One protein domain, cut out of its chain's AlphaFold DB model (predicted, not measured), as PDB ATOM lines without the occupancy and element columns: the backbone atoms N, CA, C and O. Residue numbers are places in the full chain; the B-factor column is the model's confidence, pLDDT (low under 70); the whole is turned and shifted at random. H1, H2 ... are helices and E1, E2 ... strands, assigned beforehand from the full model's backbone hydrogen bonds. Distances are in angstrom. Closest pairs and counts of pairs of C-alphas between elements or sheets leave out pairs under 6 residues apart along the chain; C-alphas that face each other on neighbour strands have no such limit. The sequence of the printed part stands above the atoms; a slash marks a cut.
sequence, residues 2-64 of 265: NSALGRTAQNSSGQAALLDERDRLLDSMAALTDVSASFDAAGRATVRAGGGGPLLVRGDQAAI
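This is residues 2 to 64 of the 265 residues of the protein "Flagellar hook-associated protein 1" of Sphingomonadales bacterium (UniProt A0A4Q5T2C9). One long helix, H2, packs along one face of a small sheet of three strands, and its first residues reach past the sheet to the short helix H1. The final residues fold back beside E3, where residues 61 to 62 pair antiparallel with 57 to 58. The printed part has 63 residues, in the order H1, H2, E1, E2, E3; the sheet, E1 - E2 - E3, is antiparallel and the class is mixed, helices and strands. It is compact, with a radius of gyration of the C-alphas of 11.7 A, yet elongated, spanning 33 by 19 by 18 A.

H1, residues 2 to 5, touches H2, residues 13 to 32, which touches H1 with its residues 15 to 19 alone; the closest C-alphas, those of Leu 5 and Gln 15, are 6.4 A apart. E1, residues 35 to 39, E2, residues 45 to 49, and E3, residues 55 to 58, form a meander, each strand the antiparallel neighbour of the one before. H1 only grazes this sheet. H2 is on it at a height over the sheet of 10.0 A, over E1 and E2, in two layers, a helix on one face of a sheet. It runs along the strands, at 1 degrees to E1 on the local plane. Its closest C-alphas to E1 are those of Met 29 and Val 35, 7.0 A apart. In the hairpin E1 and E2, N 36 and O 48 are within hydrogen-bond range at 2.9 A; in the hairpin E2 and E3, N 47 and O 57 are at 2.9 A. In H2, 15 of 16 O i to N i+4 pairs are within range; H1 is too short for one, and its one O i to N i+3 pair is within range.

H1 begins at C-alpha 2 (5.176, -2.770, 6.310). H2 is 29.3 A long, E1 13.3 A and E2 12.9 A. E3, 7.4 A long, ends at C-alpha 58 (5.602, 3.187, 12.126).

The C-alphas farthest apart, of Ser 13 and Gly 53, are 33.6 A apart. The printed part has no cut, no link is long, and no printed residue is under 70.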
ATOM      1  N   ASN A   2       3.967  -2.655   5.464       93.12
ATOM      2  CA  ASN A   2       5.176  -2.770   6.310       93.12
ATOM      3  C   ASN A   2       5.372  -4.142   6.993       93.12
ATOM      4  O   ASN A   2       6.468  -4.698   6.965       93.12
ATOM      5  N   SER A   3       4.316  -4.736   7.557       92.56
ATOM      6  CA  SER A   3       4.392  -6.074   8.174       92.56
ATOM      7  C   SER A   3       4.656  -7.198   7.162       92.56
ATOM      8  O   SER A   3       5.110  -8.277   7.539       92.56
ATOM      9  N   ALA A   4       4.339  -6.984   5.882       91.00
ATOM     10  CA  ALA A   4       4.658  -7.918   4.804       91.00
ATOM     11  C   ALA A   4       6.115  -7.743   4.353       91.00
ATOM     12  O   ALA A   4       6.834  -8.734   4.263       91.00
ATOM     13  N   LEU A   5       6.585  -6.500   4.186       91.06
ATOM     14  CA  LEU A   5       7.988  -6.192   3.874       91.06
ATOM     15  C   LEU A   5       8.950  -6.767   4.919       91.06
ATOM     16  O   LEU A   5       9.955  -7.366   4.562       91.06
ATOM     17  N   GLY A   6       8.595  -6.701   6.206       88.38
ATOM     18  CA  GLY A   6       9.408  -7.289   7.277       88.38
ATOM     19  C   GLY A   6       9.480  -8.824   7.293       88.38
ATOM     20  O   GLY A   6      10.311  -9.370   8.010       88.38
ATOM     21  N   ARG A   7       8.613  -9.527   6.550       89.69
ATOM     22  CA  ARG A   7       8.561 -11.002   6.490       89.69
ATOM     23  C   ARG A   7       8.968 -11.573   5.133       89.69
ATOM     24  O   ARG A   7       9.154 -12.780   5.014       89.69
ATOM     25  N   THR A   8       9.046 -10.730   4.110       91.06
ATOM     26  CA  THR A   8       9.324 -11.157   2.737       91.06
ATOM     27  C   THR A   8      10.823 -11.362   2.553       91.06
ATOM     28  O   THR A   8      11.625 -10.598   3.087       91.06
ATOM     29  N   ALA A   9      11.209 -12.395   1.804       87.81
ATOM     30  CA  ALA A   9      12.611 -12.646   1.485       87.81
ATOM     31  C   ALA A   9      13.208 -11.461   0.709       87.81
ATOM     32  O   ALA A   9      12.589 -10.955  -0.233       87.81
ATOM     33  N   GLN A  10      14.409 -11.036   1.104       85.19
ATOM     34  CA  GLN A  10      15.112  -9.948   0.432       85.19
ATOM     35  C   GLN A  10      15.461 -10.321  -1.015       85.19
ATOM     36  O   GLN A  10      15.750 -11.481  -1.308       85.19
ATOM     37  N   ASN A  11      15.446  -9.326  -1.902       83.75
ATOM     38  CA  ASN A  11      15.712  -9.447  -3.337       83.75
ATOM     39  C   ASN A  11      14.762 -10.414  -4.064       83.75
ATOM     40  O   ASN A  11      15.131 -11.031  -5.062       83.75
ATOM     41  N   SER A  12      13.535 -10.571  -3.560       88.31
ATOM     42  CA  SER A  12      12.491 -11.357  -4.222       88.31
ATOM     43  C   SER A  12      11.551 -10.467  -5.037       88.31
ATOM     44  O   SER A  12      11.333  -9.301  -4.705       88.31
ATOM     45  N   SER A  13      10.914 -11.037  -6.062       86.69
ATOM     46  CA  SER A  13       9.864 -10.350  -6.833       86.69
ATOM     47  C   SER A  13       8.691  -9.899  -5.956       86.69
ATOM     48  O   SER A  13       8.127  -8.829  -6.165       86.69
ATOM     49  N   GLY A  14       8.363 -10.678  -4.919       89.31
ATOM     50  CA  GLY A  14       7.362 -10.302  -3.923       89.31
ATOM     51  C   GLY A  14       7.765  -9.071  -3.107       89.31
ATOM     52  O   GLY A  14       6.909  -8.255  -2.776       89.31
ATOM     53  N   GLN A  15       9.059  -8.901  -2.808       90.88
ATOM     54  CA  GLN A  15       9.549  -7.690  -2.151       90.88
ATOM     55  C   GLN A  15       9.441  -6.482  -3.087       90.88
ATOM     56  O   GLN A  15       8.954  -5.446  -2.647       90.88
ATOM     57  N   ALA A  16       9.832  -6.627  -4.358       88.75
ATOM     58  CA  ALA A  16       9.739  -5.555  -5.351       88.75
ATOM     59  C   ALA A  16       8.300  -5.022  -5.481       88.75
ATOM     60  O   ALA A  16       8.068  -3.837  -5.265       88.75
ATOM     61  N   ALA A  17       7.313  -5.908  -5.655       91.38
ATOM     62  CA  ALA A  17       5.904  -5.510  -5.741       91.38
ATOM     63  C   ALA A  17       5.391  -4.784  -4.477       91.38
ATOM     64  O   ALA A  17       4.549  -3.890  -4.554       91.38
ATOM     65  N   LEU A  18       5.889  -5.158  -3.291       94.25
ATOM     66  CA  LEU A  18       5.540  -4.477  -2.040       94.25
ATOM     67  C   LEU A  18       6.204  -3.099  -1.905       94.25
ATOM     68  O   LEU A  18       5.623  -2.228  -1.253       94.25
ATOM     69  N   LEU A  19       7.399  -2.908  -2.470       92.75
ATOM     70  CA  LEU A  19       8.072  -1.606  -2.528       92.75
ATOM     71  C   LEU A  19       7.341  -0.662  -3.493       92.75
ATOM     72  O   LEU A  19       7.101   0.486  -3.128       92.75
ATOM     73  N   ASP A  20       6.876  -1.164  -4.639       91.19
ATOM     74  CA  ASP A  20       6.069  -0.379  -5.584       91.19
ATOM     75  C   ASP A  20       4.746   0.074  -4.953       91.19
ATOM     76  O   ASP A  20       4.373   1.248  -5.005       91.19
ATOM     77  N   GLU A  21       4.045  -0.843  -4.281       94.81
ATOM     78  CA  GLU A  21       2.794  -0.521  -3.592       94.81
ATOM     79  C   GLU A  21       3.015   0.468  -2.436       94.81
ATOM     80  O   GLU A  21       2.187   1.351  -2.199       94.81
ATOM     81  N   ARG A  22       4.145   0.365  -1.725       95.19
ATOM     82  CA  ARG A  22       4.544   1.350  -0.712       95.19
ATOM     83  C   ARG A  22       4.698   2.730  -1.333       95.19
ATOM     84  O   ARG A  22       4.141   3.685  -0.797       95.19
ATOM     85  N   ASP A  23       5.421   2.833  -2.438       93.44
ATOM     86  CA  ASP A  23       5.712   4.115  -3.074       93.44
ATOM     87  C   ASP A  23       4.440   4.737  -3.673       93.44
ATOM     88  O   ASP A  23       4.207   5.937  -3.514       93.44
ATOM     89  N   ARG A  24       3.532   3.919  -4.224       93.94
ATOM     90  CA  ARG A  24       2.188   4.346  -4.651       93.94
ATOM     91  C   ARG A  24       1.353   4.905  -3.494       93.94
ATOM     92  O   ARG A  24       0.657   5.914  -3.647       93.94
ATOM     93  N   LEU A  25       1.394   4.251  -2.332       95.56
ATOM     94  CA  LEU A  25       0.698   4.721  -1.133       95.56
ATOM     95  C   LEU A  25       1.321   6.009  -0.590       95.56
ATOM     96  O   LEU A  25       0.580   6.903  -0.190       95.56
ATOM     97  N   LEU A  26       2.648   6.145  -0.623       95.00
ATOM     98  CA  LEU A  26       3.329   7.380  -0.228       95.00
ATOM     99  C   LEU A  26       2.977   8.554  -1.148       95.00
ATOM    100  O   LEU A  26       2.708   9.634  -0.632       95.00
ATOM    101  N   ASP A  27       2.889   8.347  -2.467       93.88
ATOM    102  CA  ASP A  27       2.409   9.377  -3.409       93.88
ATOM    103  C   ASP A  27       0.951   9.765  -3.104       93.88
ATOM    104  O   ASP A  27       0.603  10.944  -3.043       93.88
ATOM    105  N   SER A  28       0.104   8.775  -2.791       95.38
ATOM    106  CA  SER A  28      -1.291   9.018  -2.388       95.38
ATOM    107  C   SER A  28      -1.389   9.811  -1.076       95.38
ATOM    108  O   SER A  28      -2.240  10.689  -0.945       95.38
ATOM    109  N   MET A  29      -0.514   9.536  -0.104       95.06
ATOM    110  CA  MET A  29      -0.432  10.299   1.144       95.06
ATOM    111  C   MET A  29       0.072  11.725   0.894       95.06
ATOM    112  O   MET A  29      -0.521  12.666   1.418       95.06
ATOM    113  N   ALA A  30       1.101  11.887   0.054       94.31
ATOM    114  CA  ALA A  30       1.667  13.181  -0.332       94.31
ATOM    115  C   ALA A  30       0.655  14.082  -1.062       94.31
ATOM    116  O   ALA A  30       0.680  15.305  -0.917       94.31
ATOM    117  N   ALA A  31      -0.278  13.487  -1.814       94.12
ATOM    118  CA  ALA A  31      -1.384  14.212  -2.433       94.12
ATOM    119  C   ALA A  31      -2.362  14.803  -1.398       94.12
ATOM    120  O   ALA A  31      -2.984  15.839  -1.651       94.12
ATOM    121  N   LEU A  32      -2.502  14.175  -0.225       94.44
ATOM    122  CA  LEU A  32      -3.379  14.647   0.849       94.44
ATOM    123  C   LEU A  32      -2.688  15.678   1.739       94.44
ATOM    124  O   LEU A  32      -3.249  16.745   1.980       94.44
ATOM    125  N   THR A  33      -1.482  15.381   2.211       95.12
ATOM    126  CA  THR A  33      -0.690  16.262   3.075       95.12
ATOM    127  C   THR A  33       0.781  16.109   2.735       95.12
ATOM    128  O   THR A  33       1.206  15.053   2.280       95.12
ATOM    129  N   ASP A  34       1.585  17.131   2.996       93.88
ATOM    130  CA  ASP A  34       3.036  16.978   3.008       93.88
ATOM    131  C   ASP A  34       3.449  15.833   3.943       93.88
ATOM    132  O   ASP A  34       2.968  15.733   5.072       93.88
ATOM    133  N   VAL A  35       4.332  14.953   3.468       95.25
ATOM    134  CA  VAL A  35       4.839  13.807   4.229       95.25
ATOM    135  C   VAL A  35       6.353  13.708   4.118       95.25
ATOM    136  O   VAL A  35       6.940  14.028   3.087       95.25
ATOM    137  N   SER A  36       6.982  13.215   5.179       94.44
ATOM    138  CA  SER A  36       8.365  12.749   5.163       94.44
ATOM    139  C   SER A  36       8.393  11.256   5.475       94.44
ATOM    140  O   SER A  36       7.721  10.786   6.396       94.44
ATOM    141  N   ALA A  37       9.148  10.499   4.681       94.31
ATOM    142  CA  ALA A  37       9.277   9.055   4.825       94.31
ATOM    143  C   ALA A  37      10.746   8.663   5.003       94.31
ATOM    144  O   ALA A  37      11.624   9.179   4.315       94.31
ATOM    145  N   SER A  38      11.006   7.730   5.915       94.88
ATOM    146  CA  SER A  38      12.288   7.041   6.038       94.88
ATOM    147  C   SER A  38      12.087   5.536   5.918       94.88
ATOM    148  O   SER A  38      11.039   5.002   6.295       94.88
ATOM    149  N   PHE A  39      13.092   4.852   5.378       94.75
ATOM    150  CA  PHE A  39      13.046   3.416   5.126       94.75
ATOM    151  C   PHE A  39      14.143   2.710   5.909       94.75
ATOM    152  O   PHE A  39      15.279   3.179   5.953       94.75
ATOM    153  N   ASP A  40      13.803   1.582   6.526       92.88
ATOM    154  CA  ASP A  40      14.804   0.702   7.125       92.88
ATOM    155  C   ASP A  40      15.399  -0.279   6.098       92.88
ATOM    156  O   ASP A  40      14.997  -0.316   4.936       92.88
ATOM    157  N   ALA A  41      16.348  -1.113   6.535       89.06
ATOM    158  CA  ALA A  41      17.011  -2.099   5.678       89.06
ATOM    159  C   ALA A  41      16.065  -3.173   5.095       89.06
ATOM    160  O   ALA A  41      16.421  -3.844   4.129       89.06
ATOM    161  N   ALA A  42      14.871  -3.355   5.667       87.62
ATOM    162  CA  ALA A  42      13.840  -4.246   5.133       87.62
ATOM    163  C   ALA A  42      12.873  -3.519   4.175       87.62
ATOM    164  O   ALA A  42      11.973  -4.144   3.615       87.62
ATOM    165  N   GLY A  43      13.043  -2.207   3.985       90.62
ATOM    166  CA  GLY A  43      12.193  -1.362   3.153       90.62
ATOM    167  C   GLY A  43      10.920  -0.874   3.846       90.62
ATOM    168  O   GLY A  43      10.079  -0.260   3.186       90.62
ATOM    169  N   ARG A  44      10.750  -1.111   5.156       94.88
ATOM    170  CA  ARG A  44       9.564  -0.651   5.897       94.88
ATOM    171  C   ARG A  44       9.600   0.867   6.037       94.88
ATOM    172  O   ARG A  44      10.623   1.429   6.419       94.88
ATOM    173  N   ALA A  45       8.471   1.514   5.768       95.88
ATOM    174  CA  ALA A  45       8.331   2.960   5.854       95.88
ATOM    175  C   ALA A  45       7.988   3.417   7.277       95.88
ATOM    176  O   ALA A  45       7.056   2.904   7.902       95.88
ATOM    177  N   THR A  46       8.687   4.440   7.757       96.12
ATOM    178  CA  THR A  46       8.222   5.307   8.842       96.12
ATOM    179  C   THR A  46       7.819   6.636   8.224       96.12
ATOM    180  O   THR A  46       8.633   7.253   7.544       96.12
ATOM    181  N   VAL A  47       6.574   7.061   8.433       96.06
ATOM    182  CA  VAL A  47       6.001   8.241   7.770       96.06
ATOM    183  C   VAL A  47       5.534   9.247   8.810       96.06
ATOM    184  O   VAL A  47       4.792   8.893   9.728       96.06
ATOM    185  N   ARG A  48       5.942  10.505   8.652       95.25
ATOM    186  CA  ARG A  48       5.445  11.660   9.407       95.25
ATOM    187  C   ARG A  48       4.733  12.625   8.469       95.25
ATOM    188  O   ARG A  48       5.086  12.711   7.295       95.25
ATOM    189  N   ALA A  49       3.760  13.363   8.988       93.88
ATOM    190  CA  ALA A  49       3.234  14.523   8.282       93.88
ATOM    191  C   ALA A  49       4.244  15.680   8.370       93.88
ATOM    192  O   ALA A  49       4.724  16.010   9.455       93.88
ATOM    193  N   GLY A  50       4.583  16.273   7.232       81.44
ATOM    194  CA  GLY A  50       5.542  17.363   7.088       81.44
ATOM    195  C   GLY A  50       6.968  17.048   7.542       81.44
ATOM    196  O   GLY A  50       7.340  15.902   7.807       81.44
ATOM    197  N   GLY A  51       7.791  18.096   7.636       71.44
ATOM    198  CA  GLY A  51       9.216  18.033   8.003       71.44
ATOM    199  C   GLY A  51       9.504  17.872   9.502       71.44
ATOM    200  O   GLY A  51      10.547  18.317   9.968       71.44
ATOM    201  N   GLY A  52       8.574  17.291  10.269       78.62
ATOM    202  CA  GLY A  52       8.683  17.162  11.730       78.62
ATOM    203  C   GLY A  52       7.356  17.050  12.486       78.62
ATOM    204  O   GLY A  52       7.356  17.097  13.712       78.62
ATOM    205  N   GLY A  53       6.230  16.923  11.782       88.94
ATOM    206  CA  GLY A  53       4.908  16.798  12.386       88.94
ATOM    207  C   GLY A  53       4.593  15.384  12.901       88.94
ATOM    208  O   GLY A  53       5.495  14.548  13.087       88.94
ATOM    209  N   PRO A  54       3.305  15.102  13.164       95.12
ATOM    210  CA  PRO A  54       2.884  13.875  13.824       95.12
ATOM    211  C   PRO A  54       3.211  12.626  13.012       95.12
ATOM    212  O   PRO A  54       3.201  12.621  11.778       95.12
ATOM    213  N   LEU A  55       3.485  11.540  13.728       95.94
ATOM    214  CA  LEU A  55       3.719  10.240  13.123       95.94
ATOM    215  C   LEU A  55       2.427   9.648  12.548       95.94
ATOM    216  O   LEU A  55       1.440   9.470  13.259       95.94
ATOM    217  N   LEU A  56       2.470   9.295  11.265       96.06
ATOM    218  CA  LEU A  56       1.360   8.680  10.538       96.06
ATOM    219  C   LEU A  56       1.502   7.162  10.483       96.06
ATOM    220  O   LEU A  56       0.513   6.451  10.617       96.06
ATOM    221  N   VAL A  57       2.726   6.661  10.286       96.50
ATOM    222  CA  VAL A  57       3.011   5.226  10.158       96.50
ATOM    223  C   VAL A  57       4.335   4.892  10.837       96.50
ATOM    224  O   VAL A  57       5.337   5.573  10.615       96.50
ATOM    225  N   ARG A  58       4.367   3.807  11.617       94.94
ATOM    226  CA  ARG A  58       5.602   3.187  12.126       94.94
ATOM    227  C   ARG A  58       5.381   1.695  12.315       94.94
ATOM    228  O   ARG A  58       4.507   1.288  13.071       94.94
ATOM    229  N   GLY A  59       6.204   0.878  11.658       91.25
ATOM    230  CA  GLY A  59       6.031  -0.573  11.708       91.25
ATOM    231  C   GLY A  59       4.649  -0.966  11.186       91.25
ATOM    232  O   GLY A  59       4.295  -0.607  10.066       91.25
ATOM    233  N   ASP A  60       3.877  -1.693  11.984       89.94
ATOM    234  CA  ASP A  60       2.497  -2.092  11.695       89.94
ATOM    235  C   ASP A  60       1.435  -1.120  12.239       89.94
ATOM    236  O   ASP A  60       0.245  -1.327  12.010       89.94
ATOM    237  N   GLN A  61       1.851  -0.046  12.913       94.44
ATOM    238  CA  GLN A  61       0.955   0.960  13.465       94.44
ATOM    239  C   GLN A  61       0.684   2.074  12.449       94.44
ATOM    240  O   GLN A  61       1.598   2.552  11.769       94.44
ATOM    241  N   ALA A  62      -0.569   2.524  12.403       95.25
ATOM    242  CA  ALA A  62      -1.016   3.673  11.626       95.25
ATOM    243  C   ALA A  62      -1.840   4.619  12.508       95.25
ATOM    244  O   ALA A  62      -2.569   4.172  13.396       95.25
ATOM    245  N   ALA A  63      -1.717   5.919  12.264       95.62
ATOM    246  CA  ALA A  63      -2.516   6.949  12.909       95.62
ATOM    247  C   ALA A  63      -3.672   7.403  12.004       95.62
ATOM    248  O   ALA A  63      -3.650   7.211  10.788       95.62
ATOM    249  N   ILE A  64      -4.685   8.016  12.610       94.56
ATOM    250  CA  ILE A  64      -5.881   8.515  11.930       94.56
ATOM    251  C   ILE A  64      -5.825  10.037  11.907       94.56
ATOM    252  O   ILE A  64      -5.672  10.663  12.953       94.56
TER     253      ILE A  64